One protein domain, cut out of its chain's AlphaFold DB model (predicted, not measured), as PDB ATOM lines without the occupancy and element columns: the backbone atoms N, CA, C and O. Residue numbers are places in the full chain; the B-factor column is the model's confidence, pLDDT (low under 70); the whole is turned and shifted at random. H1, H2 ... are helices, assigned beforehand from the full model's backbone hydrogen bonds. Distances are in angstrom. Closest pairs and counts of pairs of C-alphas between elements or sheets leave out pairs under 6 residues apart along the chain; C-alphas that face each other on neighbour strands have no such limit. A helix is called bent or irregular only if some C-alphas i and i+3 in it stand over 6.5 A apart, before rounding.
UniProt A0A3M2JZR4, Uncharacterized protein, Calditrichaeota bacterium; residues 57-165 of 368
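Overview. This is residues 57 to 165 of the 368 residues of an uncharacterized protein of Calditrichaeota bacterium (UniProt A0A3M2JZR4). One helix, H5, runs through the middle of a small helical body, with a helical hairpin of H2 and H3 and the short H4 loosely over one side of it, and H7 crossing it on the other side. H1 runs alongside H5, and the short H6 lies at one end of the body. The printed part has 109 residues with seven named helices, H1 to H7 in order along the chain, and no named strand: the class is all helix. It is compact, with a radius of gyration of the C-alphas of 13.4 A, and spans 41 by 28 by 25 A.

Arrangement. H1, residues 57 to 66, touches H5, residues 122 to 136, at a shallow tilt of 17 degrees, opposite ways; the closest C-alphas are those of Phe 62 and Arg 132, 6.1 A apart. H2, residues 75 to 92, forms a hairpin with H3, residues 97 to 107, at a shallow tilt of 9 degrees, opposite ways. H2 touches H3 with residues 84 to 92 alone, and the closest C-alphas are those of Ala 91 and Arg 100, 4.9 A apart. With residues 80 to 84 alone H2 touches H4, residues 109 to 112, where the C-alphas of Met 84 and Leu 111 are closest at 6.1 A. H2 and H5 are close but not clearly touching, with the C-alphas of Phe 92 and Leu 130 closest at 6.7 A; H3 and H5 are near each other. H6, residues 143 to 146, is close to H5 but not clearly touching, with the C-alphas of Ile 134 and Arg 146 closest at 6.5 A. H7, residues 151 to 159, touches H5 and is only just about perpendicular to it at 72 degrees; the C-alphas of Lys 131 and Leu 154 are closest at 5.3 A. H7 is apart from H2, H3 and H4. Every O i to N i+4 pair is within hydrogen-bond range in H2, H3, H5 and H7, and 4 of 6 are in H1; H4 and H6 are too short for such a pair.

Along the chain. H1 begins at C-alpha 57, (55.524, 154.685, 88.391), and is irregular, with C-alphas 62 and 65 7.6 A apart. H2 is the longest helix, 26.0 A from first to last C-alpha, and H3 is 15.0 A. H4 has four residues. H5 is 20.7 A long and begins at C-alpha 122, (73.373, 147.040, 103.168). H6 has four residues, and H7 ends at C-alpha 159, (69.105, 146.996, 84.733).

Size, cuts and confidence. The two C-alphas farthest apart are those of Ser 74 and Glu 144, 40.8 A. The printed part has no cut, and no link is long. The mean pLDDT of the printed part is 71.0; 47 residues are under 70, among them residues 57 to 91.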
ATOM      1  N   GLN A  57      54.859 155.742  89.166       44.12
ATOM      2  CA  GLN A  57      55.524 154.685  88.391       44.12
ATOM      3  C   GLN A  57      57.040 154.686  88.607       44.12
ATOM      4  O   GLN A  57      57.632 153.626  88.789       44.12
ATOM      5  N   GLN A  58      57.671 155.862  88.648       48.25
ATOM      6  CA  GLN A  58      59.101 155.978  88.940       48.25
ATOM      7  C   GLN A  58      59.440 155.474  90.350       48.25
ATOM      8  O   GLN A  58      60.445 154.794  90.518       48.25
ATOM      9  N   LEU A  59      58.588 155.728  91.347       51.56
ATOM     10  CA  LEU A  59      58.772 155.210  92.709       51.56
ATOM     11  C   LEU A  59      58.674 153.681  92.774       51.56
ATOM     12  O   LEU A  59      59.481 153.049  93.451       51.56
ATOM     13  N   MET A  60      57.738 153.084  92.033       49.91
ATOM     14  CA  MET A  60      57.613 151.626  91.937       49.91
ATOM     15  C   MET A  60      58.830 150.990  91.264       49.91
ATOM     16  O   MET A  60      59.352 149.988  91.746       49.91
ATOM     17  N   VAL A  61      59.324 151.599  90.182       53.72
ATOM     18  CA  VAL A  61      60.565 151.159  89.530       53.72
ATOM     19  C   VAL A  61      61.751 151.319  90.481       53.72
ATOM     20  O   VAL A  61      62.609 150.444  90.534       53.72
ATOM     21  N   PHE A  62      61.801 152.392  91.268       59.97
ATOM     22  CA  PHE A  62      62.861 152.619  92.245       59.97
ATOM     23  C   PHE A  62      62.952 151.470  93.265       59.97
ATOM     24  O   PHE A  62      64.023 150.877  93.366       59.97
ATOM     25  N   ILE A  63      61.848 151.099  93.929       60.09
ATOM     26  CA  ILE A  63      61.821 150.048  94.973       60.09
ATOM     27  C   ILE A  63      61.856 148.607  94.442       60.09
ATOM     28  O   ILE A  63      62.053 147.678  95.223       60.09
ATOM     29  N   GLN A  64      61.691 148.415  93.130       62.59
ATOM     30  CA  GLN A  64      61.590 147.103  92.484       62.59
ATOM     31  C   GLN A  64      62.648 146.070  92.934       62.59
ATOM     32  O   GLN A  64      62.248 144.939  93.206       62.59
ATOM     33  N   PRO A  65      63.949 146.401  93.087       66.75
ATOM     34  CA  PRO A  65      64.965 145.406  93.451       66.75
ATOM     35  C   PRO A  65      64.775 144.763  94.832       66.75
ATOM     36  O   PRO A  65      65.258 143.656  95.052       66.75
ATOM     37  N   LEU A  66      64.077 145.443  95.746       66.00
ATOM     38  CA  LEU A  66      63.777 144.946  97.093       66.00
ATOM     39  C   LEU A  66      62.546 144.032  97.118       66.00
ATOM     40  O   LEU A  66      62.339 143.337  98.106       66.00
ATOM     41  N   MET A  67      61.730 144.032  96.058       60.31
ATOM     42  CA  MET A  67      60.454 143.312  96.024       60.31
ATOM     43  C   MET A  67      60.578 141.794  96.209       60.31
ATOM     44  O   MET A  67      59.822 141.259  97.019       60.31
ATOM     45  N   PRO A  68      61.525 141.099  95.552       63.94
ATOM     46  CA  PRO A  68      61.650 139.641  95.677       63.94
ATOM     47  C   PRO A  68      62.144 139.178  97.054       63.94
ATOM     48  O   PRO A  68      61.768 138.119  97.539       63.94
ATOM     49  N   LEU A  69      62.880 140.030  97.776       62.03
ATOM     50  CA  LEU A  69      63.309 139.735  99.150       62.03
ATOM     51  C   LEU A  69      62.133 139.703 100.151       62.03
ATOM     52  O   LEU A  69      62.325 139.359 101.314       62.03
ATOM     53  N   MET A  70      60.918 140.063  99.712       56.47
ATOM     54  CA  MET A  70      59.717 140.176 100.546       56.47
ATOM     55  C   MET A  70      58.691 139.050 100.363       56.47
ATOM     56  O   MET A  70      57.615 139.097 100.963       56.47
ATOM     57  N   GLU A  71      58.971 138.048  99.528       51.78
ATOM     58  CA  GLU A  71      57.958 137.097  99.039       51.78
ATOM     59  C   GLU A  71      57.254 136.271 100.139       51.78
ATOM     60  O   GLU A  71      56.133 135.795  99.942       51.78
ATOM     61  N   ASN A  72      57.843 136.190 101.339       51.69
ATOM     62  CA  ASN A  72      57.348 135.389 102.466       51.69
ATOM     63  C   ASN A  72      56.898 136.200 103.696       51.69
ATOM     64  O   ASN A  72      56.744 135.630 104.776       51.69
ATOM     65  N   PHE A  73      56.678 137.511 103.556       47.25
ATOM     66  CA  PHE A  73      56.470 138.389 104.713       47.25
ATOM     67  C   PHE A  73      55.081 138.207 105.332       47.25
ATOM     68  O   PHE A  73      54.055 138.132 104.648       47.25
ATOM     69  N   SER A  74      55.052 138.161 106.658       47.00
ATOM     70  CA  SER A  74      53.868 138.314 107.491       47.00
ATOM     71  C   SER A  74      53.350 139.764 107.449       47.00
ATOM     72  O   SER A  74      54.075 140.681 107.059       47.00
ATOM     73  N   PRO A  75      52.097 140.022 107.863       42.59
ATOM     74  CA  PRO A  75      51.520 141.371 107.829       42.59
ATOM     75  C   PRO A  75      52.328 142.436 108.593       42.59
ATOM     76  O   PRO A  75      52.379 143.587 108.168       42.59
ATOM     77  N   GLU A  76      52.972 142.056 109.697       48.56
ATOM     78  CA  GLU A  76      53.804 142.945 110.521       48.56
ATOM     79  C   GLU A  76      55.118 143.304 109.805       48.56
ATOM     80  O   GLU A  76      55.583 144.443 109.865       48.56
ATOM     81  N   GLU A  77      55.678 142.358 109.049       49.22
ATOM     82  CA  GLU A  77      56.875 142.560 108.228       49.22
ATOM     83  C   GLU A  77      56.569 143.438 107.001       49.22
ATOM     84  O   GLU A  77      57.382 144.278 106.621       49.22
ATOM     85  N   VAL A  78      55.360 143.340 106.433       47.75
ATOM     86  CA  VAL A  78      54.892 144.241 105.362       47.75
ATOM     87  C   VAL A  78      54.782 145.691 105.848       47.75
ATOM     88  O   VAL A  78      55.165 146.613 105.126       47.75
ATOM     89  N   GLU A  79      54.294 145.926 107.069       49.69
ATOM     90  CA  GLU A  79      54.245 147.277 107.650       49.69
ATOM     91  C   GLU A  79      55.659 147.834 107.875       49.69
ATOM     92  O   GLU A  79      55.946 148.968 107.481       49.69
ATOM     93  N   GLY A  80      56.571 147.013 108.408       50.16
ATOM     94  CA  GLY A  80      57.992 147.354 108.527       50.16
ATOM     95  C   GLY A  80      58.631 147.723 107.183       50.16
ATOM     96  O   GLY A  80      59.400 148.682 107.106       50.16
ATOM     97  N   MET A  81      58.245 147.042 106.103       56.50
ATOM     98  CA  MET A  81      58.737 147.322 104.752       56.50
ATOM     99  C   MET A  81      58.243 148.635 104.170       56.50
ATOM    100  O   MET A  81      59.018 149.377 103.568       56.50
ATOM    101  N   LEU A  82      56.971 148.965 104.374       50.62
ATOM    102  CA  LEU A  82      56.445 150.259 103.945       50.62
ATOM    103  C   LEU A  82      57.153 151.409 104.670       50.62
ATOM    104  O   LEU A  82      57.494 152.414 104.042       50.62
ATOM    105  N   VAL A  83      57.443 151.234 105.963       52.94
ATOM    106  CA  VAL A  83      58.261 152.174 106.740       52.94
ATOM    107  C   VAL A  83      59.685 152.246 106.180       52.94
ATOM    108  O   VAL A  83      60.213 153.346 106.015       52.94
ATOM    109  N   MET A  84      60.286 151.113 105.808       62.53
ATOM    110  CA  MET A  84      61.615 151.082 105.194       62.53
ATOM    111  C   MET A  84      61.650 151.832 103.859       62.53
ATOM    112  O   MET A  84      62.531 152.663 103.661       62.53
ATOM    113  N   PHE A  85      60.681 151.617 102.966       60.72
ATOM    114  CA  PHE A  85      60.588 152.331 101.686       60.72
ATOM    115  C   PHE A  85      60.380 153.832 101.865       60.72
ATOM    116  O   PHE A  85      60.996 154.636 101.162       60.72
ATOM    117  N   GLN A  86      59.550 154.216 102.834       54.75
ATOM    118  CA  GLN A  86      59.347 155.613 103.196       54.75
ATOM    119  C   GLN A  86      60.652 156.256 103.684       54.75
ATOM    120  O   GLN A  86      61.014 157.335 103.212       54.75
ATOM    121  N   ASN A  87      61.361 155.597 104.601       59.50
ATOM    122  CA  ASN A  87      62.618 156.098 105.152       59.50
ATOM    123  C   ASN A  87      63.710 156.156 104.078       59.50
ATOM    124  O   ASN A  87      64.443 157.137 104.008       59.50
ATOM    125  N   LEU A  88      63.754 155.166 103.186       68.62
ATOM    126  CA  LEU A  88      64.687 155.103 102.067       68.62
ATOM    127  C   LEU A  88      64.496 156.281 101.103       68.62
ATOM    128  O   LEU A  88      65.452 156.975 100.760       68.62
ATOM    129  N   PHE A  89      63.254 156.552 100.702       64.19
ATOM    130  CA  PHE A  89      62.950 157.675  99.818       64.19
ATOM    131  C   PHE A  89      63.224 159.033 100.486       64.19
ATOM    132  O   PHE A  89      63.779 159.943  99.862       64.19
ATOM    133  N   LEU A  90      62.869 159.182 101.767       65.00
ATOM    134  CA  LEU A  90      63.145 160.402 102.533       65.00
ATOM    135  C   LEU A  90      64.645 160.649 102.702       65.00
ATOM    136  O   LEU A  90      65.074 161.799 102.590       65.00
ATOM    137  N   ALA A  91      65.426 159.595 102.931       67.50
ATOM    138  CA  ALA A  91      66.874 159.682 103.030       67.50
ATOM    139  C   ALA A  91      67.491 160.110 101.689       67.50
ATOM    140  O   ALA A  91      68.248 161.080 101.642       67.50
ATOM    141  N   PHE A  92      67.109 159.489 100.567       75.50
ATOM    142  CA  PHE A  92      67.637 159.878  99.250       75.50
ATOM    143  C   PHE A  92      67.166 161.245  98.755       75.50
ATOM    144  O   PHE A  92      67.832 161.858  97.923       75.50
ATOM    145  N   SER A  93      66.075 161.767  99.313       67.19
ATOM    146  CA  SER A  93      65.636 163.146  99.086       67.19
ATOM    147  C   SER A  93      66.474 164.189  99.849       67.19
ATOM    148  O   SER A  93      66.321 165.389  99.601       67.19
ATOM    149  N   GLN A  94      67.346 163.777 100.782       69.62
ATOM    150  CA  GLN A  94      68.257 164.697 101.465       69.62
ATOM    151  C   GLN A  94      69.372 165.143 100.519       69.62
ATOM    152  O   GLN A  94      70.037 164.328  99.880       69.62
ATOM    153  N   LYS A  95      69.603 166.458 100.458       73.88
ATOM    154  CA  LYS A  95      70.666 167.054  99.631       73.88
ATOM    155  C   LYS A  95      72.059 166.919 100.238       73.88
ATOM    156  O   LYS A  95      73.037 167.068  99.515       73.88
ATOM    157  N   ASP A  96      72.127 166.726 101.551       79.75
ATOM    158  CA  ASP A  96      73.368 166.581 102.298       79.75
ATOM    159  C   ASP A  96      73.716 165.088 102.454       79.75
ATOM    160  O   ASP A  96      72.895 164.352 103.012       79.75
ATOM    161  N   PRO A  97      74.880 164.627 101.952       81.69
ATOM    162  CA  PRO A  97      75.288 163.224 102.039       81.69
ATOM    163  C   PRO A  97      75.417 162.718 103.476       81.69
ATOM    164  O   PRO A  97      74.936 161.628 103.763       81.69
ATOM    165  N   ASP A  98      75.972 163.525 104.383       83.19
ATOM    166  CA  ASP A  98      76.179 163.128 105.781       83.19
ATOM    167  C   ASP A  98      74.829 162.904 106.487       83.19
ATOM    168  O   ASP A  98      74.605 161.875 107.125       83.19
ATOM    169  N   THR A  99      73.878 163.830 106.300       77.50
ATOM    170  CA  THR A  99      72.503 163.681 106.810       77.50
ATOM    171  C   THR A  99      71.797 162.467 106.197       77.50
ATOM    172  O   THR A  99      71.041 161.779 106.879       77.50
ATOM    173  N   ARG A 100      72.017 162.182 104.907       82.88
ATOM    174  CA  ARG A 100      71.453 160.993 104.254       82.88
ATOM    175  C   ARG A 100      72.004 159.709 104.859       82.88
ATOM    176  O   ARG A 100      71.215 158.811 105.126       82.88
ATOM    177  N   GLU A 101      73.318 159.609 105.031       86.12
ATOM    178  CA  GLU A 101      73.962 158.431 105.618       86.12
ATOM    179  C   GLU A 101      73.444 158.191 107.041       86.12
ATOM    180  O   GLU A 101      73.018 157.079 107.342       86.12
ATOM    181  N   GLU A 102      73.328 159.241 107.865       83.19
ATOM    182  CA  GLU A 102      72.739 159.130 109.207       83.19
ATOM    183  C   GLU A 102      71.283 158.621 109.163       83.19
ATOM    184  O   GLU A 102      70.898 157.755 109.950       83.19
ATOM    185  N   GLU A 103      70.460 159.121 108.236       74.06
ATOM    186  CA  GLU A 103      69.070 158.675 108.061       74.06
ATOM    187  C   GLU A 103      68.981 157.222 107.555       74.06
ATOM    188  O   GLU A 103      68.138 156.457 108.031       74.06
ATOM    189  N   LEU A 104      69.858 156.812 106.632       78.19
ATOM    190  CA  LEU A 104      69.932 155.436 106.134       78.19
ATOM    191  C   LEU A 104      70.343 154.467 107.250       78.19
ATOM    192  O   LEU A 104      69.639 153.486 107.486       78.19
ATOM    193  N   GLU A 105      71.418 154.758 107.978       88.94
ATOM    194  CA  GLU A 105      71.903 153.919 109.083       88.94
ATOM    195  C   GLU A 105      70.899 153.849 110.238       88.94
ATOM    196  O   GLU A 105      70.673 152.795 110.831       88.94
ATOM    197  N   ARG A 106      70.253 154.969 110.573       78.44
ATOM    198  CA  ARG A 106      69.352 155.026 111.727       78.44
ATOM    199  C   ARG A 106      67.969 154.450 111.444       78.44
ATOM    200  O   ARG A 106      67.380 153.846 112.341       78.44
ATOM    201  N   ASN A 107      67.427 154.686 110.249       69.00
ATOM    202  CA  ASN A 107      66.010 154.456 109.959       69.00
ATOM    203  C   ASN A 107      65.756 153.385 108.886       69.00
ATOM    204  O   ASN A 107      64.626 152.899 108.796       69.00
ATOM    205  N   VAL A 108      66.759 153.011 108.082       72.56
ATOM    206  CA  VAL A 108      66.617 152.003 107.014       72.56
ATOM    207  C   VAL A 108      67.381 150.728 107.350       72.56
ATOM    208  O   VAL A 108      66.794 149.652 107.289       72.56
ATOM    209  N   GLN A 109      68.646 150.832 107.763       85.19
ATOM    210  CA  GLN A 109      69.493 149.679 108.076       85.19
ATOM    211  C   GLN A 109      68.851 148.703 109.074       85.19
ATOM    212  O   GLN A 109      68.816 147.512 108.769       85.19
ATOM    213  N   PRO A 110      68.242 149.148 110.195       77.81
ATOM    214  CA  PRO A 110      67.657 148.219 111.157       77.81
ATOM    215  C   PRO A 110      66.450 147.458 110.610       77.81
ATOM    216  O   PRO A 110      66.086 146.438 111.175       77.81
ATOM    217  N   LEU A 111      65.795 147.970 109.563       71.06
ATOM    218  CA  LEU A 111      64.674 147.306 108.894       71.06
ATOM    219  C   LEU A 111      65.170 146.394 107.771       71.06
ATOM    220  O   LEU A 111      64.641 145.305 107.589       71.06
ATOM    221  N   TYR A 112      66.220 146.815 107.063       79.06
ATOM    222  CA  TYR A 112      66.861 146.020 106.021       79.06
ATOM    223  C   TYR A 112      67.521 144.759 106.587       79.06
ATOM    224  O   TYR A 112      67.426 143.693 106.000       79.06
ATOM    225  N   GLU A 113      68.140 144.851 107.762       83.50
ATOM    226  CA  GLU A 113      68.748 143.702 108.445       83.50
ATOM    227  C   GLU A 113      67.719 142.708 109.016       83.50
ATOM    228  O   GLU A 113      68.099 141.640 109.490       83.50
ATOM    229  N   LEU A 114      66.423 143.046 108.991       72.62
ATOM    230  CA  LEU A 114      65.335 142.120 109.328       72.62
ATOM    231  C   LEU A 114      64.834 141.338 108.109       72.62
ATOM    232  O   LEU A 114      64.005 140.442 108.279       72.62
ATOM    233  N   LEU A 115      65.300 141.672 106.901       71.69
ATOM    234  CA  LEU A 115      64.966 140.909 105.704       71.69
ATOM    235  C   LEU A 115      65.520 139.478 105.841       71.69
ATOM    236  O   LEU A 115      66.604 139.280 106.391       71.69
ATOM    237  N   PRO A 116      64.800 138.459 105.350       68.31
ATOM    238  CA  PRO A 116      65.291 137.096 105.360       68.31
ATOM    239  C   PRO A 116      66.506 136.972 104.444       68.31
ATOM    240  O   PRO A 116      66.519 137.473 103.318       68.31
ATOM    241  N   ASP A 117      67.514 136.255 104.927       66.81
ATOM    242  CA  ASP A 117      68.630 135.840 104.093       66.81
ATOM    243  C   ASP A 117      68.136 134.927 102.949       66.81
ATOM    244  O   ASP A 117      67.266 134.077 103.173       66.81
ATOM    245  N   PRO A 118      68.738 135.010 101.749       65.50
ATOM    246  CA  PRO A 118      69.897 135.835 101.414       65.50
ATOM    247  C   PRO A 118      69.516 137.205 100.828       65.50
ATOM    248  O   PRO A 118      68.713 137.302  99.905       65.50
ATOM    249  N   HIS A 119      70.188 138.262 101.280       75.00
ATOM    250  CA  HIS A 119      70.132 139.585 100.656       75.00
ATOM    251  C   HIS A 119      71.538 140.207 100.554       75.00
ATOM    252  O   HIS A 119      72.441 139.829 101.308       75.00
ATOM    253  N   PRO A 120      71.784 141.154  99.628       80.38
ATOM    254  CA  PRO A 120      73.075 141.829  99.536       80.38
ATOM    255  C   PRO A 120      73.443 142.576 100.830       80.38
ATOM    256  O   PRO A 120      72.550 142.937 101.607       80.38
ATOM    257  N   PRO A 121      74.735 142.874 101.054       84.12
ATOM    258  CA  PRO A 121      75.156 143.803 102.098       84.12
ATOM    259  C   PRO A 121      74.448 145.162 101.979       84.12
ATOM    260  O   PRO A 121      74.172 145.625 100.869       84.12
ATOM    261  N   PHE A 122      74.148 145.794 103.118       85.56
ATOM    262  CA  PHE A 122      73.373 147.040 103.168       85.56
ATOM    263  C   PHE A 122      74.006 148.164 102.338       85.56
ATOM    264  O   PHE A 122      73.320 148.803 101.550       85.56
ATOM    265  N   ASP A 123      75.319 148.360 102.449       83.56
ATOM    266  CA  ASP A 123      76.087 149.347 101.684       83.56
ATOM    267  C   ASP A 123      75.970 149.129 100.168       83.56
ATOM    268  O   ASP A 123      75.713 150.072  99.417       83.56
ATOM    269  N   VAL A 124      76.069 147.876  99.718       83.00
ATOM    270  CA  VAL A 124      75.917 147.506  98.303       83.00
ATOM    271  C   VAL A 124      74.495 147.781  97.812       83.00
ATOM    272  O   VAL A 124      74.310 148.373  96.746       83.00
ATOM    273  N   ALA A 125      73.486 147.380  98.589       85.56
ATOM    274  CA  ALA A 125      72.087 147.624  98.253       85.56
ATOM    275  C   ALA A 125      71.784 149.128  98.185       85.56
ATOM    276  O   ALA A 125      71.195 149.594  97.209       85.56
ATOM    277  N   MET A 126      72.222 149.907  99.178       90.19
ATOM    278  CA  MET A 126      71.979 151.349  99.235       90.19
ATOM    279  C   MET A 126      72.680 152.107  98.111       90.19
ATOM    280  O   MET A 126      72.084 153.021  97.547       90.19
ATOM    281  N   GLU A 127      73.890 151.703  97.724       87.06
ATOM    282  CA  GLU A 127      74.607 152.293  96.587       87.06
ATOM    283  C   GLU A 127      73.829 152.105  95.274       87.06
ATOM    284  O   GLU A 127      73.694 153.031  94.471       87.06
ATOM    285  N   ILE A 128      73.252 150.919  95.056       83.00
ATOM    286  CA  ILE A 128      72.437 150.642  93.866       83.00
ATOM    287  C   ILE A 128      71.130 151.429  93.907       83.00
ATOM    288  O   ILE A 128      70.744 152.031  92.903       83.00
ATOM    289  N   MET A 129      70.466 151.472  95.064       83.38
ATOM    290  CA  MET A 129      69.255 152.272  95.233       83.38
ATOM    291  C   MET A 129      69.535 153.758  94.990       83.38
ATOM    292  O   MET A 129      68.770 154.404  94.277       83.38
ATOM    293  N   LEU A 130      70.656 154.293  95.479       87.75
ATOM    294  CA  LEU A 130      71.056 155.679  95.242       87.75
ATOM    295  C   LEU A 130      71.238 155.966  93.747       87.75
ATOM    296  O   LEU A 130      70.676 156.935  93.238       87.75
ATOM    297  N   LYS A 131      71.960 155.104  93.021       85.50
ATOM    298  CA  LYS A 131      72.150 155.243  91.566       85.50
ATOM    299  C   LYS A 131      70.814 155.230  90.814       85.50
ATOM    300  O   LYS A 131      70.585 156.075  89.948       85.50
ATOM    301  N   ARG A 132      69.891 154.336  91.185       83.62
ATOM    302  CA  ARG A 132      68.529 154.300  90.617       83.62
ATOM    303  C   ARG A 132      67.743 155.569  90.935       83.62
ATOM    304  O   ARG A 132      67.071 156.105  90.059       83.62
ATOM    305  N   HIS A 133      67.838 156.067  92.165       81.31
ATOM    306  CA  HIS A 133      67.157 157.289  92.585       81.31
ATOM    307  C   HIS A 133      67.678 158.512  91.817       81.31
ATOM    308  O   HIS A 133      66.881 159.307  91.325       81.31
ATOM    309  N   ILE A 134      68.996 158.610  91.616       79.62
ATOM    310  CA  ILE A 134      69.626 159.649  90.793       79.62
ATOM    311  C   ILE A 134      69.144 159.582  89.340       79.62
ATOM    312  O   ILE A 134      68.859 160.622  88.744       79.62
ATOM    313  N   TYR A 135      69.028 158.379  88.774       83.00
ATOM    314  CA  TYR A 135      68.541 158.186  87.408       83.00
ATOM    315  C   TYR A 135      67.065 158.584  87.246       83.00
ATOM    316  O   TYR A 135      66.695 159.236  86.271       83.00
ATOM    317  N   LEU A 136      66.215 158.186  88.196       66.44
ATOM    318  CA  LEU A 136      64.763 158.375  88.127       66.44
ATOM    319  C   LEU A 136      64.312 159.779  88.551       66.44
ATOM    320  O   LEU A 136      63.335 160.282  87.994       66.44
ATOM    321  N   PHE A 137      65.025 160.400  89.494       73.56
ATOM    322  CA  PHE A 137      64.702 161.701  90.090       73.56
ATOM    323  C   PHE A 137      65.903 162.668  90.080       73.56
ATOM    324  O   PHE A 137      66.288 163.208  91.124       73.56
ATOM    325  N   PRO A 138      66.527 162.932  88.917       75.25
ATOM    326  CA  PRO A 138      67.731 163.759  88.825       75.25
ATOM    327  C   PRO A 138      67.524 165.199  89.325       75.25
ATOM    328  O   PRO A 138      68.488 165.899  89.624       75.25
ATOM    329  N   GLU A 139      66.291 165.688  89.406       76.69
ATOM    330  CA  GLU A 139      65.939 167.000  89.951       76.69
ATOM    331  C   GLU A 139      66.083 167.105  91.477       76.69
ATOM    332  O   GLU A 139      66.169 168.218  92.003       76.69
ATOM    333  N   LEU A 140      66.112 165.971  92.185       71.75
ATOM    334  CA  LEU A 140      66.249 165.923  93.643       71.75
ATOM    335  C   LEU A 140      67.715 165.939  94.101       71.75
ATOM    336  O   LEU A 140      67.987 166.260  95.258       71.75
ATOM    337  N   HIS A 141      68.654 165.689  93.185       79.12
ATOM    338  CA  HIS A 141      70.086 165.590  93.464       79.12
ATOM    339  C   HIS A 141      70.873 166.821  93.017       79.12
ATOM    340  O   HIS A 141      70.509 167.522  92.066       79.12
ATOM    341  N   SER A 142      71.984 167.087  93.706       79.06
ATOM    342  CA  SER A 142      72.910 168.145  93.305       79.06
ATOM    343  C   SER A 142      73.627 167.775  92.001       79.06
ATOM    344  O   SER A 142      73.764 166.606  91.646       79.06
ATOM    345  N   GLU A 143      74.099 168.775  91.258       84.62
ATOM    346  CA  GLU A 143      74.861 168.524  90.031       84.62
ATOM    347  C   GLU A 143      76.161 167.755  90.307       84.62
ATOM    348  O   GLU A 143      76.519 166.866  89.542       84.62
ATOM    349  N   GLU A 144      76.813 168.041  91.434       86.38
ATOM    350  CA  GLU A 144      77.995 167.316  91.907       86.38
ATOM    351  C   GLU A 144      77.691 165.836  92.173       86.38
ATOM    352  O   GLU A 144      78.434 164.965  91.734       86.38
ATOM    353  N   GLU A 145      76.556 165.542  92.806       81.62
ATOM    354  CA  GLU A 145      76.124 164.176  93.098       81.62
ATOM    355  C   GLU A 145      75.739 163.392  91.841       81.62
ATOM    356  O   GLU A 145      76.112 162.230  91.697       81.62
ATOM    357  N   ARG A 146      75.065 164.036  90.884       82.50
ATOM    358  CA  ARG A 146      74.770 163.413  89.584       82.50
ATOM    359  C   ARG A 146      76.032 163.100  88.791       82.50
ATOM    360  O   ARG A 146      76.085 162.079  88.119       82.50
ATOM    361  N   ASN A 147      77.039 163.966  88.884       87.88
ATOM    362  CA  ASN A 147      78.306 163.815  88.175       87.88
ATOM    363  C   ASN A 147      79.297 162.882  88.895       87.88
ATOM    364  O   ASN A 147      80.363 162.603  88.346       87.88
ATOM    365  N   ARG A 148      78.968 162.401  90.105       86.62
ATOM    366  CA  ARG A 148      79.766 161.406  90.838       86.62
ATOM    367  C   ARG A 148      79.786 160.052  90.126       86.62
ATOM    368  O   ARG A 148      80.776 159.335  90.242       86.62
ATOM    369  N   TYR A 149      78.715 159.724  89.404       87.75
ATOM    370  CA  TYR A 149      78.535 158.451  88.713       87.75
ATOM    371  C   TYR A 149      78.577 158.639  87.203       87.75
ATOM    372  O   TYR A 149      78.015 159.597  86.669       87.75
ATOM    373  N   ALA A 150      79.222 157.707  86.503       85.50
ATOM    374  CA  ALA A 150      79.157 157.698  85.048       85.50
ATOM    375  C   ALA A 150      77.730 157.324  84.586       85.50
ATOM    376  O   ALA A 150      77.069 156.520  85.252       85.50
ATOM    377  N   PRO A 151      77.229 157.856  83.454       81.19
ATOM    378  CA  PRO A 151      75.903 157.506  82.936       81.19
ATOM    379  C   PRO A 151      75.676 155.991  82.813       81.19
ATOM    380  O   PRO A 151      74.605 155.496  83.156       81.19
ATOM    381  N   GLU A 152      76.707 155.240  82.424       81.00
ATOM    382  CA  GLU A 152      76.671 153.782  82.289       81.00
ATOM    383  C   GLU A 152      76.501 153.066  83.644       81.00
ATOM    384  O   GLU A 152      75.900 151.991  83.724       81.00
ATOM    385  N   GLU A 153      76.985 153.655  84.741       72.44
ATOM    386  CA  GLU A 153      76.767 153.127  86.093       72.44
ATOM    387  C   GLU A 153      75.321 153.326  86.551       72.44
ATOM    388  O   GLU A 153      74.760 152.472  87.237       72.44
ATOM    389  N   LEU A 154      74.700 154.440  86.157       78.19
ATOM    390  CA  LEU A 154      73.298 154.712  86.466       78.19
ATOM    391  C   LEU A 154      72.377 153.804  85.637       78.19
ATOM    392  O   LEU A 154      71.426 153.234  86.168       78.19
ATOM    393  N   GLU A 155      72.692 153.607  84.354       76.19
ATOM    394  CA  GLU A 155      71.966 152.679  83.479       76.19
ATOM    395  C   GLU A 155      72.110 151.218  83.925       76.19
ATOM    396  O   GLU A 155      71.123 150.480  83.949       76.19
ATOM    397  N   SER A 156      73.306 150.788  84.336       69.31
ATOM    398  CA  SER A 156      73.498 149.428  84.860       69.31
ATOM    399  C   SER A 156      72.768 149.210  86.187       69.31
ATOM    400  O   SER A 156      72.180 148.147  86.381       69.31
ATOM    401  N   ALA A 157      72.692 150.220  87.060       72.25
ATOM    402  CA  ALA A 157      71.873 150.151  88.269       72.25
ATOM    403  C   ALA A 157      70.372 150.005  87.960       72.25
ATOM    404  O   ALA A 157      69.658 149.326  88.698       72.25
ATOM    405  N   MET A 158      69.889 150.591  86.857       75.62
ATOM    406  CA  MET A 158      68.510 150.430  86.375       75.62
ATOM    407  C   MET A 158      68.219 149.037  85.801       75.62
ATOM    408  O   MET A 158      67.078 148.575  85.869       75.62
ATOM    409  N   ALA A 159      69.235 148.349  85.274       69.88
ATOM    410  CA  ALA A 159      69.105 146.996  84.733       69.88
ATOM    411  C   ALA A 159      68.900 145.925  85.820       69.88
ATOM    412  O   ALA A 159      68.331 144.872  85.534       69.88
ATOM    413  N   ILE A 160      69.317 146.201  87.057       65.81
ATOM    414  CA  ILE A 160      69.097 145.321  88.209       65.81
ATOM    415  C   ILE A 160      67.607 145.352  88.559       65.81
ATOM    416  O   ILE A 160      67.073 146.390  88.944       65.81
ATOM    417  N   GLN A 161      66.918 144.227  88.400       61.91
ATOM    418  CA  GLN A 161      65.476 144.122  88.668       61.91
ATOM    419  C   GLN A 161      65.168 143.394  89.972       61.91
ATOM    420  O   GLN A 161      64.084 143.571  90.516       61.91
ATOM    421  N   SER A 162      66.126 142.624  90.484       73.06
ATOM    422  CA  SER A 162      66.053 141.941  91.772       73.06
ATOM    423  C   SER A 162      67.424 141.977  92.430       73.06
ATOM    424  O   SER A 162      68.437 141.771  91.763       73.06
ATOM    425  N   PHE A 163      67.470 142.202  93.740       73.19
ATOM    426  CA  PHE A 163      68.702 142.056  94.508       73.19
ATOM    427  C   PHE A 163      69.191 140.614  94.632       73.19
ATOM    428  O   PHE A 163      70.375 140.406  94.884       73.19
ATOM    429  N   GLU A 164      68.346 139.630  94.327       73.19
ATOM    430  CA  GLU A 164      68.773 138.238  94.192       73.19
ATOM    431  C   GLU A 164      69.752 138.046  93.022       73.19
ATOM    432  O   GLU A 164      70.638 137.202  93.100       73.19
ATOM    433  N   GLN A 165      69.675 138.888  91.978       67.75
ATOM    434  CA  GLN A 165      70.602 138.870  90.828       67.75
ATOM    435  C   GLN A 165      72.049 139.204  91.215       67.75
ATOM    436  O   GLN A 165      72.972 138.984  90.433       67.75
TER     437      GLN A 165